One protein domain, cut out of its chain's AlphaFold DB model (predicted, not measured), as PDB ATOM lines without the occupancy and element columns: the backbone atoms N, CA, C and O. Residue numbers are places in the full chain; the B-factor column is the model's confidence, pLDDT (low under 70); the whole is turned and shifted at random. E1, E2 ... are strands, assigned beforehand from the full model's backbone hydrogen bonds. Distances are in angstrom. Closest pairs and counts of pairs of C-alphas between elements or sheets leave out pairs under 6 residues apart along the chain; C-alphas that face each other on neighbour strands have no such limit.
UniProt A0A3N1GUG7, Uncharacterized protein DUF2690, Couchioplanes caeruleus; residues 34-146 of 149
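AT A GLANCE: This is residues 34 to 146 of the 149 residues of the protein "Uncharacterized protein DUF2690" of Couchioplanes caeruleus (UniProt A0A3N1GUG7). With little regular structure, the domain is a sandwich: the strongly twisted sheet E5 E4 E6 E7 faces the sheet E1 E2 E3, both antiparallel. The class is all strand, no named helix; strands E1 to E7 hold 42 of 113 printed residues. It is compact, radius of gyration of the C-alphas 13.1 A, spanning 38 by 29 by 23 A.

HOW THE PARTS SIT: E6, residues 124 to 131, has neighbours E4, 92 to 97, and E7, 140 to 145; N 94 to O 127 and N 128 to O 144 are 2.8 A. E4 and E5, 102 to 106, form a hairpin. E1, 55 to 58, E2, 65 to 71, and E3, 76 to 81, form a meander of antiparallel neighbours; N 69 to O 78 is 2.8 A. The closest C-alphas of E2 and E6, Leu 68 and Ala 126, are 5.4 A apart.

IN THESE COORDINATES: E6 spans 19.5 A. C-alpha 55 is at (113.123, 86.148, 133.730), C-alpha 145 at (109.594, 78.312, 126.620).

THE WHOLE: The printed part has no cut. Link E5 to E6 is long. The model's pLDDT is under 70 at 19 printed residues, among them residues 131 to 140.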
ATOM      1  N   GLN A  34     133.665  90.395 129.695       58.66
ATOM      2  CA  GLN A  34     132.632  90.472 128.685       58.66
ATOM      3  C   GLN A  34     132.706  89.129 127.977       58.66
ATOM      4  O   GLN A  34     133.704  88.841 127.313       58.66
ATOM      5  N   CYS A  35     131.720  88.268 128.214       64.25
ATOM      6  CA  CYS A  35     131.638  86.960 127.599       64.25
ATOM      7  C   CYS A  35     131.490  87.131 126.082       64.25
ATOM      8  O   CYS A  35     130.405  87.126 125.509       64.25
ATOM      9  N   TRP A  36     132.625  87.295 125.415       65.19
ATOM     10  CA  TRP A  36     132.755  87.177 123.972       65.19
ATOM     11  C   TRP A  36     132.965  85.711 123.566       65.19
ATOM     12  O   TRP A  36     132.809  85.378 122.397       65.19
ATOM     13  N   GLY A  37     133.248  84.829 124.538       73.69
ATOM     14  CA  GLY A  37     133.468  83.395 124.343       73.69
ATOM     15  C   GLY A  37     133.087  82.515 125.539       73.69
ATOM     16  O   GLY A  37     133.752  81.514 125.770       73.69
ATOM     17  N   CYS A  38     132.062  82.870 126.326       81.81
ATOM     18  CA  CYS A  38     131.549  81.980 127.387       81.81
ATOM     19  C   CYS A  38     130.486  80.988 126.900       81.81
ATOM     20  O   CYS A  38     129.899  80.289 127.723       81.81
ATOM     21  N   ASP A  39     130.248  80.928 125.587       89.94
ATOM     22  CA  ASP A  39     129.400  79.914 124.968       89.94
ATOM     23  C   ASP A  39     129.900  78.521 125.410       89.94
ATOM     24  O   ASP A  39     131.021  78.115 125.102       89.94
ATOM     25  N   GLY A  40     129.081  77.808 126.185       89.88
ATOM     26  CA  GLY A  40     129.376  76.461 126.676       89.88
ATOM     27  C   GLY A  40     130.089  76.419 128.028       89.88
ATOM     28  O   GLY A  40     130.379  75.331 128.521       89.88
ATOM     29  N   VAL A  41     130.338  77.568 128.658       90.25
ATOM     30  CA  VAL A  41     131.026  77.623 129.952       90.25
ATOM     31  C   VAL A  41     130.041  77.535 131.113       90.25
ATOM     32  O   VAL A  41     128.967  78.135 131.089       90.25
ATOM     33  N   ASP A  42     130.417  76.802 132.159       89.56
ATOM     34  CA  ASP A  42     129.620  76.683 133.374       89.56
ATOM     35  C   ASP A  42     129.620  78.014 134.171       89.56
ATOM     36  O   ASP A  42     130.692  78.530 134.514       89.56
ATOM     37  N   PRO A  43     128.441  78.581 134.496       87.44
ATOM     38  CA  PRO A  43     128.331  79.864 135.194       87.44
ATOM     39  C   PRO A  43     128.911  79.849 136.611       87.44
ATOM     40  O   PRO A  43     129.391  80.878 137.083       87.44
ATOM     41  N   ASN A  44     128.895  78.715 137.308       84.75
ATOM     42  CA  ASN A  44     129.368  78.632 138.684       84.75
ATOM     43  C   ASN A  44     130.887  78.549 138.765       84.75
ATOM     44  O   ASN A  44     131.486  79.244 139.586       84.75
ATOM     45  N   THR A  45     131.512  77.766 137.888       84.81
ATOM     46  CA  THR A  45     132.979  77.663 137.828       84.81
ATOM     47  C   THR A  45     133.641  78.993 137.457       84.81
ATOM     48  O   THR A  45     134.735  79.284 137.935       84.81
ATOM     49  N   ASN A  46     132.942  79.840 136.695       79.44
ATOM     50  CA  ASN A  46     133.404  81.171 136.302       79.44
ATOM     51  C   ASN A  46     132.986  82.305 137.254       79.44
ATOM     52  O   ASN A  46     133.254  83.471 136.971       79.44
ATOM     53  N   GLY A  47     132.326  82.002 138.377       81.25
ATOM     54  CA  GLY A  47     131.899  83.024 139.340       81.25
ATOM     55  C   GLY A  47     130.735  83.902 138.863       81.25
ATOM     56  O   GLY A  47     130.415  84.904 139.501       81.25
ATOM     57  N   CYS A  48     130.045  83.505 137.795       80.88
ATOM     58  CA  CYS A  48     128.899  84.194 137.200       80.88
ATOM     59  C   CYS A  48     127.587  83.911 137.937       80.88
ATOM     60  O   CYS A  48     126.513  83.902 137.351       80.88
ATOM     61  N   THR A  49     127.639  83.666 139.243       73.94
ATOM     62  CA  THR A  49     126.500  83.134 140.009       73.94
ATOM     63  C   THR A  49     125.465  84.189 140.385       73.94
ATOM     64  O   THR A  49     124.321  83.852 140.724       73.94
ATOM     65  N   ARG A  50     125.852  85.468 140.316       75.19
ATOM     66  CA  ARG A  50     125.025  86.620 140.668       75.19
ATOM     67  C   ARG A  50     124.372  87.191 139.404       75.19
ATOM     68  O   ARG A  50     125.017  87.940 138.670       75.19
ATOM     69  N   PRO A  51     123.110  86.839 139.102       68.88
ATOM     70  CA  PRO A  51     122.403  87.499 138.021       68.88
ATOM     71  C   PRO A  51     121.970  88.899 138.453       68.88
ATOM     72  O   PRO A  51     121.747  89.167 139.636       68.88
ATOM     73  N   THR A  52     121.768  89.770 137.477       69.94
ATOM     74  CA  THR A  52     121.197  91.102 137.692       69.94
ATOM     75  C   THR A  52     119.671  91.073 137.675       69.94
ATOM     76  O   THR A  52     119.045  91.801 138.441       69.94
ATOM     77  N   SER A  53     119.041  90.232 136.846       71.75
ATOM     78  CA  SER A  53     117.576  90.070 136.802       71.75
ATOM     79  C   SER A  53     117.170  88.771 136.095       71.75
ATOM     80  O   SER A  53     117.386  88.659 134.889       71.75
ATOM     81  N   PRO A  54     116.576  87.785 136.794       82.06
ATOM     82  CA  PRO A  54     116.031  86.603 136.138       82.06
ATOM     83  C   PRO A  54     114.671  86.904 135.492       82.06
ATOM     84  O   PRO A  54     113.790  87.511 136.106       82.06
ATOM     85  N   ARG A  55     114.467  86.427 134.264       86.69
ATOM     86  CA  ARG A  55     113.123  86.148 133.730       86.69
ATOM     87  C   ARG A  55     112.747  84.732 134.138       86.69
ATOM     88  O   ARG A  55     113.633  83.907 134.304       86.69
ATOM     89  N   HIS A  56     111.467  84.438 134.313       90.62
ATOM     90  CA  HIS A  56     111.055  83.108 134.743       90.62
ATOM     91  C   HIS A  56     109.682  82.726 134.212       90.62
ATOM     92  O   HIS A  56     108.887  83.588 133.834       90.62
ATOM     93  N   PHE A  57     109.415  81.429 134.226       89.25
ATOM     94  CA  PHE A  57     108.093  80.854 134.047       89.25
ATOM     95  C   PHE A  57     107.987  79.578 134.882       89.25
ATOM     96  O   PHE A  57     108.995  78.983 135.268       89.25
ATOM     97  N   THR A  58     106.755  79.164 135.153       88.62
ATOM     98  CA  THR A  58     106.475  77.872 135.774       88.62
ATOM     99  C   THR A  58     105.878  76.967 134.718       88.62
ATOM    100  O   THR A  58     104.920  77.359 134.054       88.62
ATOM    101  N   THR A  59     106.429  75.767 134.571       85.00
ATOM    102  CA  THR A  59     105.936  74.814 133.580       85.00
ATOM    103  C   THR A  59     104.526  74.353 133.951       85.00
ATOM    104  O   THR A  59     104.312  73.909 135.082       85.00
ATOM    105  N   SER A  60     103.585  74.365 133.017       83.50
ATOM    106  CA  SER A  60     102.195  73.960 133.247       83.50
ATOM    107  C   SER A  60     102.038  72.481 133.628       83.50
ATOM    108  O   SER A  60     101.161  72.136 134.420       83.50
ATOM    109  N   LYS A  61     102.893  71.599 133.092       80.00
ATOM    110  CA  LYS A  61     102.789  70.143 133.307       80.00
ATOM    111  C   LYS A  61     103.417  69.660 134.611       80.00
ATOM    112  O   LYS A  61     102.858  68.784 135.267       80.00
ATOM    113  N   THR A  62     104.591  70.181 134.969       81.38
ATOM    114  CA  THR A  62     105.382  69.684 136.109       81.38
ATOM    115  C   THR A  62     105.503  70.675 137.255       81.38
ATOM    116  O   THR A  62     106.056  70.320 138.291       81.38
ATOM    117  N   ASN A  63     104.943  71.880 137.112       86.12
ATOM    118  CA  ASN A  63     105.083  72.978 138.072       86.12
ATOM    119  C   ASN A  63     106.547  73.326 138.403       86.12
ATOM    120  O   ASN A  63     106.834  73.811 139.494       86.12
ATOM    121  N   LEU A  64     107.460  73.081 137.459       87.25
ATOM    122  CA  LEU A  64     108.880  73.367 137.569       87.25
ATOM    123  C   LEU A  64     109.138  74.855 137.321       87.25
ATOM    124  O   LEU A  64     108.704  75.413 136.313       87.25
ATOM    125  N   TYR A  65     109.835  75.503 138.248       90.88
ATOM    126  CA  TYR A  65     110.195  76.912 138.152       90.88
ATOM    127  C   TYR A  65     111.525  77.084 137.419       90.88
ATOM    128  O   TYR A  65     112.595  76.748 137.946       90.88
ATOM    129  N   ILE A  66     111.437  77.632 136.206       92.31
ATOM    130  CA  ILE A  66     112.562  77.841 135.296       92.31
ATOM    131  C   ILE A  66     112.885  79.327 135.213       92.31
ATOM    132  O   ILE A  66     112.012  80.158 134.964       92.31
ATOM    133  N   GLU A  67     114.163  79.655 135.358       93.88
ATOM    134  CA  GLU A  67     114.698  81.004 135.235       93.88
ATOM    135  C   GLU A  67     115.622  81.122 134.021       93.88
ATOM    136  O   GLU A  67     116.557  80.345 133.867       93.88
ATOM    137  N   LEU A  68     115.435  82.160 133.214       94.06
ATOM    138  CA  LEU A  68     116.447  82.686 132.308       94.06
ATOM    139  C   LEU A  68     117.227  83.773 133.054       94.06
ATOM    140  O   LEU A  68     116.693  84.845 133.357       94.06
ATOM    141  N   ARG A  69     118.481  83.489 133.390       92.75
ATOM    142  CA  ARG A  69     119.337  84.354 134.202       92.75
ATOM    143  C   ARG A  69     120.338  85.077 133.324       92.75
ATOM    144  O   ARG A  69     121.011  84.450 132.519       92.75
ATOM    145  N   PHE A  70     120.473  86.378 133.544       88.38
ATOM    146  CA  PHE A  70     121.489  87.215 132.918       88.38
ATOM    147  C   PHE A  70     122.441  87.768 133.980       88.38
ATOM    148  O   PHE A  70     121.989  88.232 135.031       88.38
ATOM    149  N   SER A  71     123.745  87.748 133.702       86.81
ATOM    150  CA  SER A  71     124.759  88.430 134.504       86.81
ATOM    151  C   SER A  71     125.434  89.513 133.678       86.81
ATOM    152  O   SER A  71     126.152  89.216 132.722       86.81
ATOM    153  N   GLY A  72     125.238  90.769 134.086       79.31
ATOM    154  CA  GLY A  72     125.975  91.904 133.525       79.31
ATOM    155  C   GLY A  72     127.476  91.813 133.794       79.31
ATOM    156  O   GLY A  72     128.266  92.201 132.938       79.31
ATOM    157  N   ASP A  73     127.861  91.227 134.929       78.44
ATOM    158  CA  ASP A  73     129.263  91.105 135.333       78.44
ATOM    159  C   ASP A  73     130.040  90.125 134.442       78.44
ATOM    160  O   ASP A  73     131.212  90.339 134.144       78.44
ATOM    161  N   CYS A  74     129.366  89.070 133.976       80.88
ATOM    162  CA  CYS A  74     129.949  88.080 133.074       80.88
ATOM    163  C   CYS A  74     129.565  88.259 131.604       80.88
ATOM    164  O   CYS A  74     130.077  87.536 130.758       80.88
ATOM    165  N   GLY A  75     128.621  89.141 131.267       86.06
ATOM    166  CA  GLY A  75     128.038  89.210 129.919       86.06
ATOM    167  C   GLY A  75     127.410  87.885 129.455       86.06
ATOM    168  O   GLY A  75     127.388  87.590 128.259       86.06
ATOM    169  N   GLY A  76     126.961  87.054 130.396       89.81
ATOM    170  CA  GLY A  76     126.493  85.693 130.143       89.81
ATOM    171  C   GLY A  76     125.013  85.526 130.458       89.81
ATOM    172  O   GLY A  76     124.476  86.191 131.350       89.81
ATOM    173  N   VAL A  77     124.363  84.614 129.742       92.38
ATOM    174  CA  VAL A  77     122.980  84.196 129.971       92.38
ATOM    175  C   VAL A  77     122.901  82.677 130.083       92.38
ATOM    176  O   VAL A  77     123.586  81.973 129.349       92.38
ATOM    177  N   TRP A  78     122.100  82.162 131.013       94.00
ATOM    178  CA  TRP A  78     121.882  80.724 131.184       94.00
ATOM    179  C   TRP A  78     120.493  80.424 131.732       94.00
ATOM    180  O   TRP A  78     119.865  81.264 132.379       94.00
ATOM    181  N   THR A  79     120.021  79.205 131.494       94.81
ATOM    182  CA  THR A  79     118.784  78.706 132.091       94.81
ATOM    183  C   THR A  79     119.106  78.028 133.418       94.81
ATOM    184  O   THR A  79     120.090  77.296 133.518       94.81
ATOM    185  N   ARG A  80     118.291  78.256 134.447       93.56
ATOM    186  CA  ARG A  80     118.397  77.615 135.761       93.56
ATOM    187  C   ARG A  80     117.054  77.035 136.173       93.56
ATOM    188  O   ARG A  80     116.041  77.722 136.109       93.56
ATOM    189  N   SER A  81     117.071  75.811 136.677       91.62
ATOM    190  CA  SER A  81     115.989  75.276 137.491       91.62
ATOM    191  C   SER A  81     116.269  75.532 138.971       91.62
ATOM    192  O   SER A  81     117.406  75.401 139.426       91.62
ATOM    193  N   THR A  82     115.233  75.887 139.729       88.94
ATOM    194  CA  THR A  82     115.298  76.012 141.204       88.94
ATOM    195  C   THR A  82     114.668  74.826 141.934       88.94
ATOM    196  O   THR A  82     114.459  74.869 143.149       88.94
ATOM    197  N   GLN A  83     114.337  73.779 141.182       87.81
ATOM    198  CA  GLN A  83     113.713  72.564 141.674       87.81
ATOM    199  C   GLN A  83     114.340  71.343 140.989       87.81
ATOM    200  O   GLN A  83     114.817  71.457 139.855       87.81
ATOM    201  N   PRO A  84     114.324  70.177 141.653       84.25
ATOM    202  CA  PRO A  84     114.770  68.943 141.027       84.25
ATOM    203  C   PRO A  84     113.921  68.587 139.811       84.25
ATOM    204  O   PRO A  84     112.748  68.964 139.707       84.25
ATOM    205  N   GLY A  85     114.537  67.837 138.901       78.25
ATOM    206  CA  GLY A  85     113.861  67.245 137.762       78.25
ATOM    207  C   GLY A  85     112.749  66.294 138.194       78.25
ATOM    208  O   GLY A  85     112.737  65.762 139.308       78.25
ATOM    209  N   ASN A  86     111.800  66.073 137.290       73.38
ATOM    210  CA  ASN A  86     110.771  65.061 137.460       73.38
ATOM    211  C   ASN A  86     110.969  63.967 136.411       73.38
ATOM    212  O   ASN A  86     110.614  64.150 135.246       73.38
ATOM    213  N   ASP A  87     111.461  62.807 136.849       69.19
ATOM    214  CA  ASP A  87     111.730  61.642 135.991       69.19
ATOM    215  C   ASP A  87     110.503  61.173 135.188       69.19
ATOM    216  O   ASP A  87     110.630  60.427 134.220       69.19
ATOM    217  N   ARG A  88     109.297  61.607 135.575       65.31
ATOM    218  CA  ARG A  88     108.033  61.196 134.963       65.31
ATOM    219  C   ARG A  88     107.611  62.035 133.752       65.31
ATOM    220  O   ARG A  88     106.877  61.513 132.918       65.31
ATOM    221  N   TYR A  89     107.998  63.314 133.659       58.44
ATOM    222  CA  TYR A  89     107.364  64.272 132.724       58.44
ATOM    223  C   TYR A  89     108.315  65.314 132.112       58.44
ATOM    224  O   TYR A  89     107.901  66.416 131.741       58.44
ATOM    225  N   GLY A  90     109.582  64.952 131.966       62.78
ATOM    226  CA  GLY A  90     110.615  65.801 131.394       62.78
ATOM    227  C   GLY A  90     111.604  66.256 132.449       62.78
ATOM    228  O   GLY A  90     111.256  66.690 133.544       62.78
ATOM    229  N   THR A  91     112.868  66.095 132.107       80.19
ATOM    230  CA  THR A  91     113.976  66.412 132.994       80.19
ATOM    231  C   THR A  91     114.895  67.422 132.352       80.19
ATOM    232  O   THR A  91     115.898  67.722 132.948       80.19
ATOM    233  N   ASP A  92     114.635  67.949 131.158       89.12
ATOM    234  CA  ASP A  92     115.638  68.766 130.481       89.12
ATOM    235  C   ASP A  92     115.255  70.247 130.495       89.12
ATOM    236  O   ASP A  92     114.142  70.637 130.129       89.12
ATOM    237  N   ILE A  93     116.217  71.079 130.886       92.25
ATOM    238  CA  ILE A  93     116.175  72.519 130.650       92.25
ATOM    239  C   ILE A  93     117.088  72.860 129.484       92.25
ATOM    240  O   ILE A  93     118.160  72.272 129.306       92.25
ATOM    241  N   PHE A  94     116.665  73.842 128.702       93.56
ATOM    242  CA  PHE A  94     117.396  74.293 127.536       93.56
ATOM    243  C   PHE A  94     117.608  75.799 127.575       93.56
ATOM    244  O   PHE A  94     116.790  76.565 128.096       93.56
ATOM    245  N   LEU A  95     118.717  76.208 126.983       94.25
ATOM    246  CA  LEU A  95     118.989  77.571 126.579       94.25
ATOM    247  C   LEU A  95     119.119  77.559 125.065       94.25
ATOM    248  O   LEU A  95     119.993  76.882 124.527       94.25
ATOM    249  N   GLU A  96     118.238  78.278 124.389       94.62
ATOM    250  CA  GLU A  96     118.203  78.337 122.933       94.62
ATOM    251  C   GLU A  96     118.508  79.739 122.461       94.62
ATOM    252  O   GLU A  96     118.034  80.701 123.060       94.62
ATOM    253  N   SER A  97     119.233  79.843 121.354       93.75
ATOM    254  CA  SER A  97     119.441  81.079 120.622       93.75
ATOM    255  C   SER A  97     118.698  81.055 119.290       93.75
ATOM    256  O   SER A  97     118.487  80.002 118.687       93.75
ATOM    257  N   ASN A  98     118.299  82.232 118.816       93.00
ATOM    258  CA  ASN A  98     117.643  82.408 117.523       93.00
ATOM    259  C   ASN A  98     118.512  81.989 116.324       93.00
ATOM    260  O   ASN A  98     117.973  81.765 115.245       93.00
ATOM    261  N   ASP A  99     119.831  81.884 116.500       90.88
ATOM    262  CA  ASP A  99     120.766  81.420 115.474       90.88
ATOM    263  C   ASP A  99     120.946  79.891 115.442       90.88
ATOM    264  O   ASP A  99     121.776  79.380 114.692       90.88
ATOM    265  N   GLY A 100     120.152  79.156 116.226       88.94
ATOM    266  CA  GLY A 100     120.117  77.694 116.236       88.94
ATOM    267  C   GLY A 100     121.025  77.044 117.279       88.94
ATOM    268  O   GLY A 100     120.955  75.830 117.463       88.94
ATOM    269  N   MET A 101     121.838  77.819 118.006       90.38
ATOM    270  CA  MET A 101     122.607  77.285 119.130       90.38
ATOM    271  C   MET A 101     121.677  76.857 120.268       90.38
ATOM    272  O   MET A 101     120.772  77.594 120.662       90.38
ATOM    273  N   ARG A 102     121.933  75.679 120.842       91.69
ATOM    274  CA  ARG A 102     121.171  75.141 121.970       91.69
ATOM    275  C   ARG A 102     122.109  74.483 122.973       91.69
ATOM    276  O   ARG A 102     122.915  73.634 122.605       91.69
ATOM    277  N   TYR A 103     121.952  74.827 124.246       93.12
ATOM    278  CA  TYR A 103     122.526  74.071 125.354       93.12
ATOM    279  C   TYR A 103     121.428  73.352 126.120       93.12
ATOM    280  O   TYR A 103     120.368  73.917 126.373       93.12
ATOM    281  N   LYS A 104     121.707  72.104 126.493       90.81
ATOM    282  CA  LYS A 104     120.834  71.243 127.289       90.81
ATOM    283  C   LYS A 104     121.487  70.987 128.641       90.81
ATOM    284  O   LYS A 104     122.699  70.799 128.719       90.81
ATOM    285  N   HIS A 105     120.668  70.900 129.678       90.75
ATOM    286  CA  HIS A 105     121.052  70.281 130.934       90.75
ATOM    287  C   HIS A 105     119.949  69.333 131.390       90.75
ATOM    288  O   HIS A 105     118.783  69.727 131.464       90.75
ATOM    289  N   ARG A 106     120.332  68.086 131.678       89.50
ATOM    290  CA  ARG A 106     119.433  67.094 132.259       89.50
ATOM    291  C   ARG A 106     119.369  67.325 133.756       89.50
ATOM    292  O   ARG A 106     120.364  67.148 134.446       89.50
ATOM    293  N   LEU A 107     118.195  67.715 134.211       88.31
ATOM    294  CA  LEU A 107     117.859  67.857 135.604       88.31
ATOM    295  C   LEU A 107     117.917  66.498 136.300       88.31
ATOM    296  O   LEU A 107     117.281  65.536 135.861       88.31
ATOM    297  N   GLY A 108     118.675  66.430 137.382       85.12
ATOM    298  CA  GLY A 108     118.723  65.305 138.294       85.12
ATOM    299  C   GLY A 108     117.882  65.566 139.541       85.12
ATOM    300  O   GLY A 108     116.866  66.259 139.530       85.12
ATOM    301  N   HIS A 109     118.331  65.004 140.662       81.31
ATOM    302  CA  HIS A 109     117.682  65.169 141.965       81.31
ATOM    303  C   HIS A 109     118.154  66.416 142.735       81.31
ATOM    304  O   HIS A 109     117.765  66.605 143.889       81.31
ATOM    305  N   SER A 110     119.013  67.255 142.143       78.88
ATOM    306  CA  SER A 110     119.501  68.476 142.790       78.88
ATOM    307  C   SER A 110     118.425  69.558 142.799       78.88
ATOM    308  O   SER A 110     117.662  69.709 141.856       78.88
ATOM    309  N   SER A 111     118.384  70.367 143.856       76.19
ATOM    310  CA  SER A 111     117.444  71.486 143.942       76.19
ATOM    311  C   SER A 111     117.823  72.669 143.054       76.19
ATOM    312  O   SER A 111     116.999  73.554 142.865       76.19
ATOM    313  N   GLN A 112     119.047  72.734 142.525       83.94
ATOM    314  CA  GLN A 112     119.458  73.800 141.612       83.94
ATOM    315  C   GLN A 112     120.415  73.266 140.560       83.94
ATOM    316  O   GLN A 112     121.478  72.742 140.895       83.94
ATOM    317  N   GLU A 113     120.044  73.462 139.302       90.56
ATOM    318  CA  GLU A 113     120.765  72.978 138.126       90.56
ATOM    319  C   GLU A 113     120.633  73.996 136.996       90.56
ATOM    320  O   GLU A 113     119.684  74.787 136.961       90.56
ATOM    321  N   TRP A 114     121.609  74.037 136.094       92.81
ATOM    322  CA  TRP A 114     121.711  75.093 135.091       92.81
ATOM    323  C   TRP A 114     122.333  74.600 133.794       92.81
ATOM    324  O   TRP A 114     123.143  73.676 133.767       92.81
ATOM    325  N   THR A 115     121.982  75.271 132.703       94.06
ATOM    326  CA  THR A 115     122.685  75.101 131.436       94.06
ATOM    327  C   THR A 115     124.044  75.801 131.481       94.06
ATOM    328  O   THR A 115     124.230  76.757 132.243       94.06
ATOM    329  N   PRO A 116     124.976  75.403 130.604       93.75
ATOM    330  CA  PRO A 116     126.071  76.273 130.210       93.75
ATOM    331  C   PRO A 116     125.581  77.660 129.775       93.75
ATOM    332  O   PRO A 116     124.427  77.833 129.356       93.75
ATOM    333  N   MET A 117     126.470  78.643 129.877       92.88
ATOM    334  CA  MET A 117     126.204  80.013 129.464       92.88
ATOM    335  C   MET A 117     126.257  80.171 127.945       92.88
ATOM    336  O   MET A 117     126.972  79.457 127.245       92.88
ATOM    337  N   MET A 118     125.528  81.166 127.450       92.25
ATOM    338  CA  MET A 118     125.758  81.811 126.161       92.25
ATOM    339  C   MET A 118     126.120  83.277 126.374       92.25
ATOM    340  O   MET A 118     125.786  83.871 127.402       92.25
ATOM    341  N   ARG A 119     126.744  83.895 125.373       89.75
ATOM    342  CA  ARG A 119     126.864  85.358 125.320       89.75
ATOM    343  C   ARG A 119     125.477  86.010 125.320       89.75
ATOM    344  O   ARG A 119     124.598  85.642 124.543       89.75
ATOM    345  N   TRP A 120     125.303  87.026 126.153       85.88
ATOM    346  CA  TRP A 120     124.037  87.752 126.317       85.88
ATOM    347  C   TRP A 120     123.588  88.595 125.122       85.88
ATOM    348  O   TRP A 120     122.445  89.027 125.069       85.88
ATOM    349  N   THR A 121     124.483  88.858 124.168       87.12
ATOM    350  CA  THR A 121     124.163  89.613 122.949       87.12
ATOM    351  C   THR A 121     123.369  88.786 121.938       87.12
ATOM    352  O   THR A 121     122.974  89.307 120.897       87.12
ATOM    353  N   ARG A 122     123.199  87.484 122.189       89.50
ATOM    354  CA  ARG A 122     122.333  86.604 121.405       89.50
ATOM    355  C   ARG A 122     120.893  86.807 121.838       89.50
ATOM    356  O   ARG A 122     120.629  86.892 123.033       89.50
ATOM    357  N   THR A 123     119.977  86.757 120.875       93.19
ATOM    358  CA  THR A 123     118.569  86.584 121.214       93.19
ATOM    359  C   THR A 123     118.369  85.153 121.696       93.19
ATOM    360  O   THR A 123     118.660  84.212 120.949       93.19
ATOM    361  N   VAL A 124     117.912  84.982 122.932       93.81
ATOM    362  CA  VAL A 124     117.799  83.689 123.605       93.81
ATOM    363  C   VAL A 124     116.442  83.473 124.265       93.81
ATOM    364  O   VAL A 124     115.660  84.399 124.483       93.81
ATOM    365  N   ARG A 125     116.156  82.220 124.611       94.75
ATOM    366  CA  ARG A 125     115.022  81.833 125.454       94.75
ATOM    367  C   ARG A 125     115.386  80.647 126.341       94.75
ATOM    368  O   ARG A 125     116.196  79.801 125.957       94.75
ATOM    369  N   ALA A 126     114.760  80.582 127.510       94.50
ATOM    370  CA  ALA A 126     114.786  79.390 128.345       94.50
ATOM    371  C   ALA A 126     113.638  78.474 127.937       94.50
ATOM    372  O   ALA A 126     112.515  78.946 127.757       94.50
ATOM    373  N   CYS A 127     113.908  77.179 127.836       92.12
ATOM    374  CA  CYS A 127     112.900  76.182 127.508       92.12
ATOM    375  C   CYS A 127     112.962  74.985 128.454       92.12
ATOM    376  O   CYS A 127     113.990  74.704 129.070       92.12
ATOM    377  N   TYR A 128     111.847  74.273 128.531       90.12
ATOM    378  CA  TYR A 128     111.667  73.037 129.268       90.12
ATOM    379  C   TYR A 128     111.086  71.966 128.340       90.12
ATOM    380  O   TYR A 128     110.157  72.227 127.566       90.12
ATOM    381  N   GLY A 129     111.638  70.760 128.418       87.81
ATOM    382  CA  GLY A 129     111.307  69.674 127.504       87.81
ATOM    383  C   GLY A 129     111.770  68.305 127.985       87.81
ATOM    384  O   GLY A 129     112.304  68.143 129.085       87.81
ATOM    385  N   TRP A 130     111.587  67.314 127.118       79.25
ATOM    386  CA  TRP A 130     112.251  66.022 127.230       79.25
ATOM    387  C   TRP A 130     112.947  65.688 125.922       79.25
ATOM    388  O   TRP A 130     112.436  65.951 124.835       79.25
ATOM    389  N   GLY A 131     114.132  65.103 126.032       65.50
ATOM    390  CA  GLY A 131     114.771  64.425 124.920       65.50
ATOM    391  C   GLY A 131     114.860  62.944 125.159       65.50
ATOM    392  O   GLY A 131     115.354  62.526 126.207       65.50
ATOM    393  N   TYR A 132     114.495  62.160 124.153       56.06
ATOM    394  CA  TYR A 132     115.144  60.867 124.016       56.06
ATOM    395  C   TYR A 132     116.592  61.142 123.591       56.06
ATOM    396  O   TYR A 132     116.845  62.003 122.748       56.06
ATOM    397  N   GLU A 133     117.563  60.478 124.221       54.28
ATOM    398  CA  GLU A 133     118.966  60.511 123.787       54.28
ATOM    399  C   GLU A 133     119.088  59.743 122.459       54.28
ATOM    400  O   GLU A 133     119.593  58.628 122.399       54.28
ATOM    401  N   GLY A 134     118.537  60.318 121.390       54.50
ATOM    402  CA  GLY A 134     118.820  59.917 120.022       54.50
ATOM    403  C   GLY A 134     120.174  60.492 119.591       54.50
ATOM    404  O   GLY A 134     120.539  61.583 120.037       54.50
ATOM    405  N   PRO A 135     120.930  59.791 118.730       53.03
ATOM    406  CA  PRO A 135     122.280  60.194 118.329       53.03
ATOM    407  C   PRO A 135     122.351  61.569 117.636       53.03
ATOM    408  O   PRO A 135     123.400  62.208 117.676       53.03
ATOM    409  N   ASP A 136     121.240  62.059 117.076       56.53
ATOM    410  CA  ASP A 136     121.249  63.194 116.145       56.53
ATOM    411  C   ASP A 136     120.627  64.487 116.699       56.53
ATOM    412  O   ASP A 136     120.368  65.421 115.943       56.53
ATOM    413  N   TRP A 137     120.389  64.580 118.015       56.22
ATOM    414  CA  TRP A 137     119.793  65.764 118.667       56.22
ATOM    415  C   TRP A 137     118.455  66.242 118.044       56.22
ATOM    416  O   TRP A 137     118.009  67.360 118.314       56.22
ATOM    417  N   SER A 138     117.811  65.416 117.211       56.44
ATOM    418  CA  SER A 138     116.634  65.770 116.409       56.44
ATOM    419  C   SER A 138     115.305  65.527 117.125       56.44
ATOM    420  O   SER A 138     114.313  66.165 116.784       56.44
ATOM    421  N   ASP A 139     115.298  64.672 118.152       58.97
ATOM    422  CA  ASP A 139     114.082  64.193 118.825       58.97
ATOM    423  C   ASP A 139     113.941  64.788 120.238       58.97
ATOM    424  O   ASP A 139     113.881  64.078 121.248       58.97
ATOM    425  N   TYR A 140     113.923  66.122 120.321       66.62
ATOM    426  CA  TYR A 140     113.548  66.835 121.546       66.62
ATOM    427  C   TYR A 140     112.138  67.396 121.416       66.62
ATOM    428  O   TYR A 140     111.894  68.289 120.602       66.62
ATOM    429  N   ASP A 141     111.242  66.954 122.292       73.19
ATOM    430  CA  ASP A 141     109.955  67.606 122.472       73.19
ATOM    431  C   ASP A 141     110.136  68.751 123.475       73.19
ATOM    432  O   ASP A 141     110.278  68.551 124.687       73.19
ATOM    433  N   VAL A 142     110.156  69.979 122.962       74.81
ATOM    434  CA  VAL A 142     110.149  71.190 123.787       74.81
ATOM    435  C   VAL A 142     108.698  71.579 124.065       74.81
ATOM    436  O   VAL A 142     107.948  71.864 123.134       74.81
ATOM    437  N   PHE A 143     108.290  71.601 125.338       78.25
ATOM    438  CA  PHE A 143     106.900  71.908 125.709       78.25
ATOM    439  C   PHE A 143     106.665  73.387 125.891       78.25
ATOM    440  O   PHE A 143     105.641  73.916 125.467       78.25
ATOM    441  N   GLU A 144     107.572  74.025 126.616       88.94
ATOM    442  CA  GLU A 144     107.313  75.333 127.189       88.94
ATOM    443  C   GLU A 144     108.593  76.147 127.163       88.94
ATOM    444  O   GLU A 144     109.657  75.669 127.551       88.94
ATOM    445  N   CYS A 145     108.484  77.383 126.694       90.62
ATOM    446  CA  CYS A 145     109.594  78.312 126.620       90.62
ATOM    447  C   CYS A 145     109.161  79.694 127.087       90.62
ATOM    448  O   CYS A 145     107.999  80.083 126.941       90.62
ATOM    449  N   THR A 146     110.129  80.486 127.536       89.62
ATOM    450  CA  THR A 146     109.968  81.937 127.565       89.62
ATOM    451  C   THR A 146     109.809  82.484 126.144       89.62
ATOM    452  O   THR A 146     110.198  81.851 125.157       89.62
TER     453      THR A 146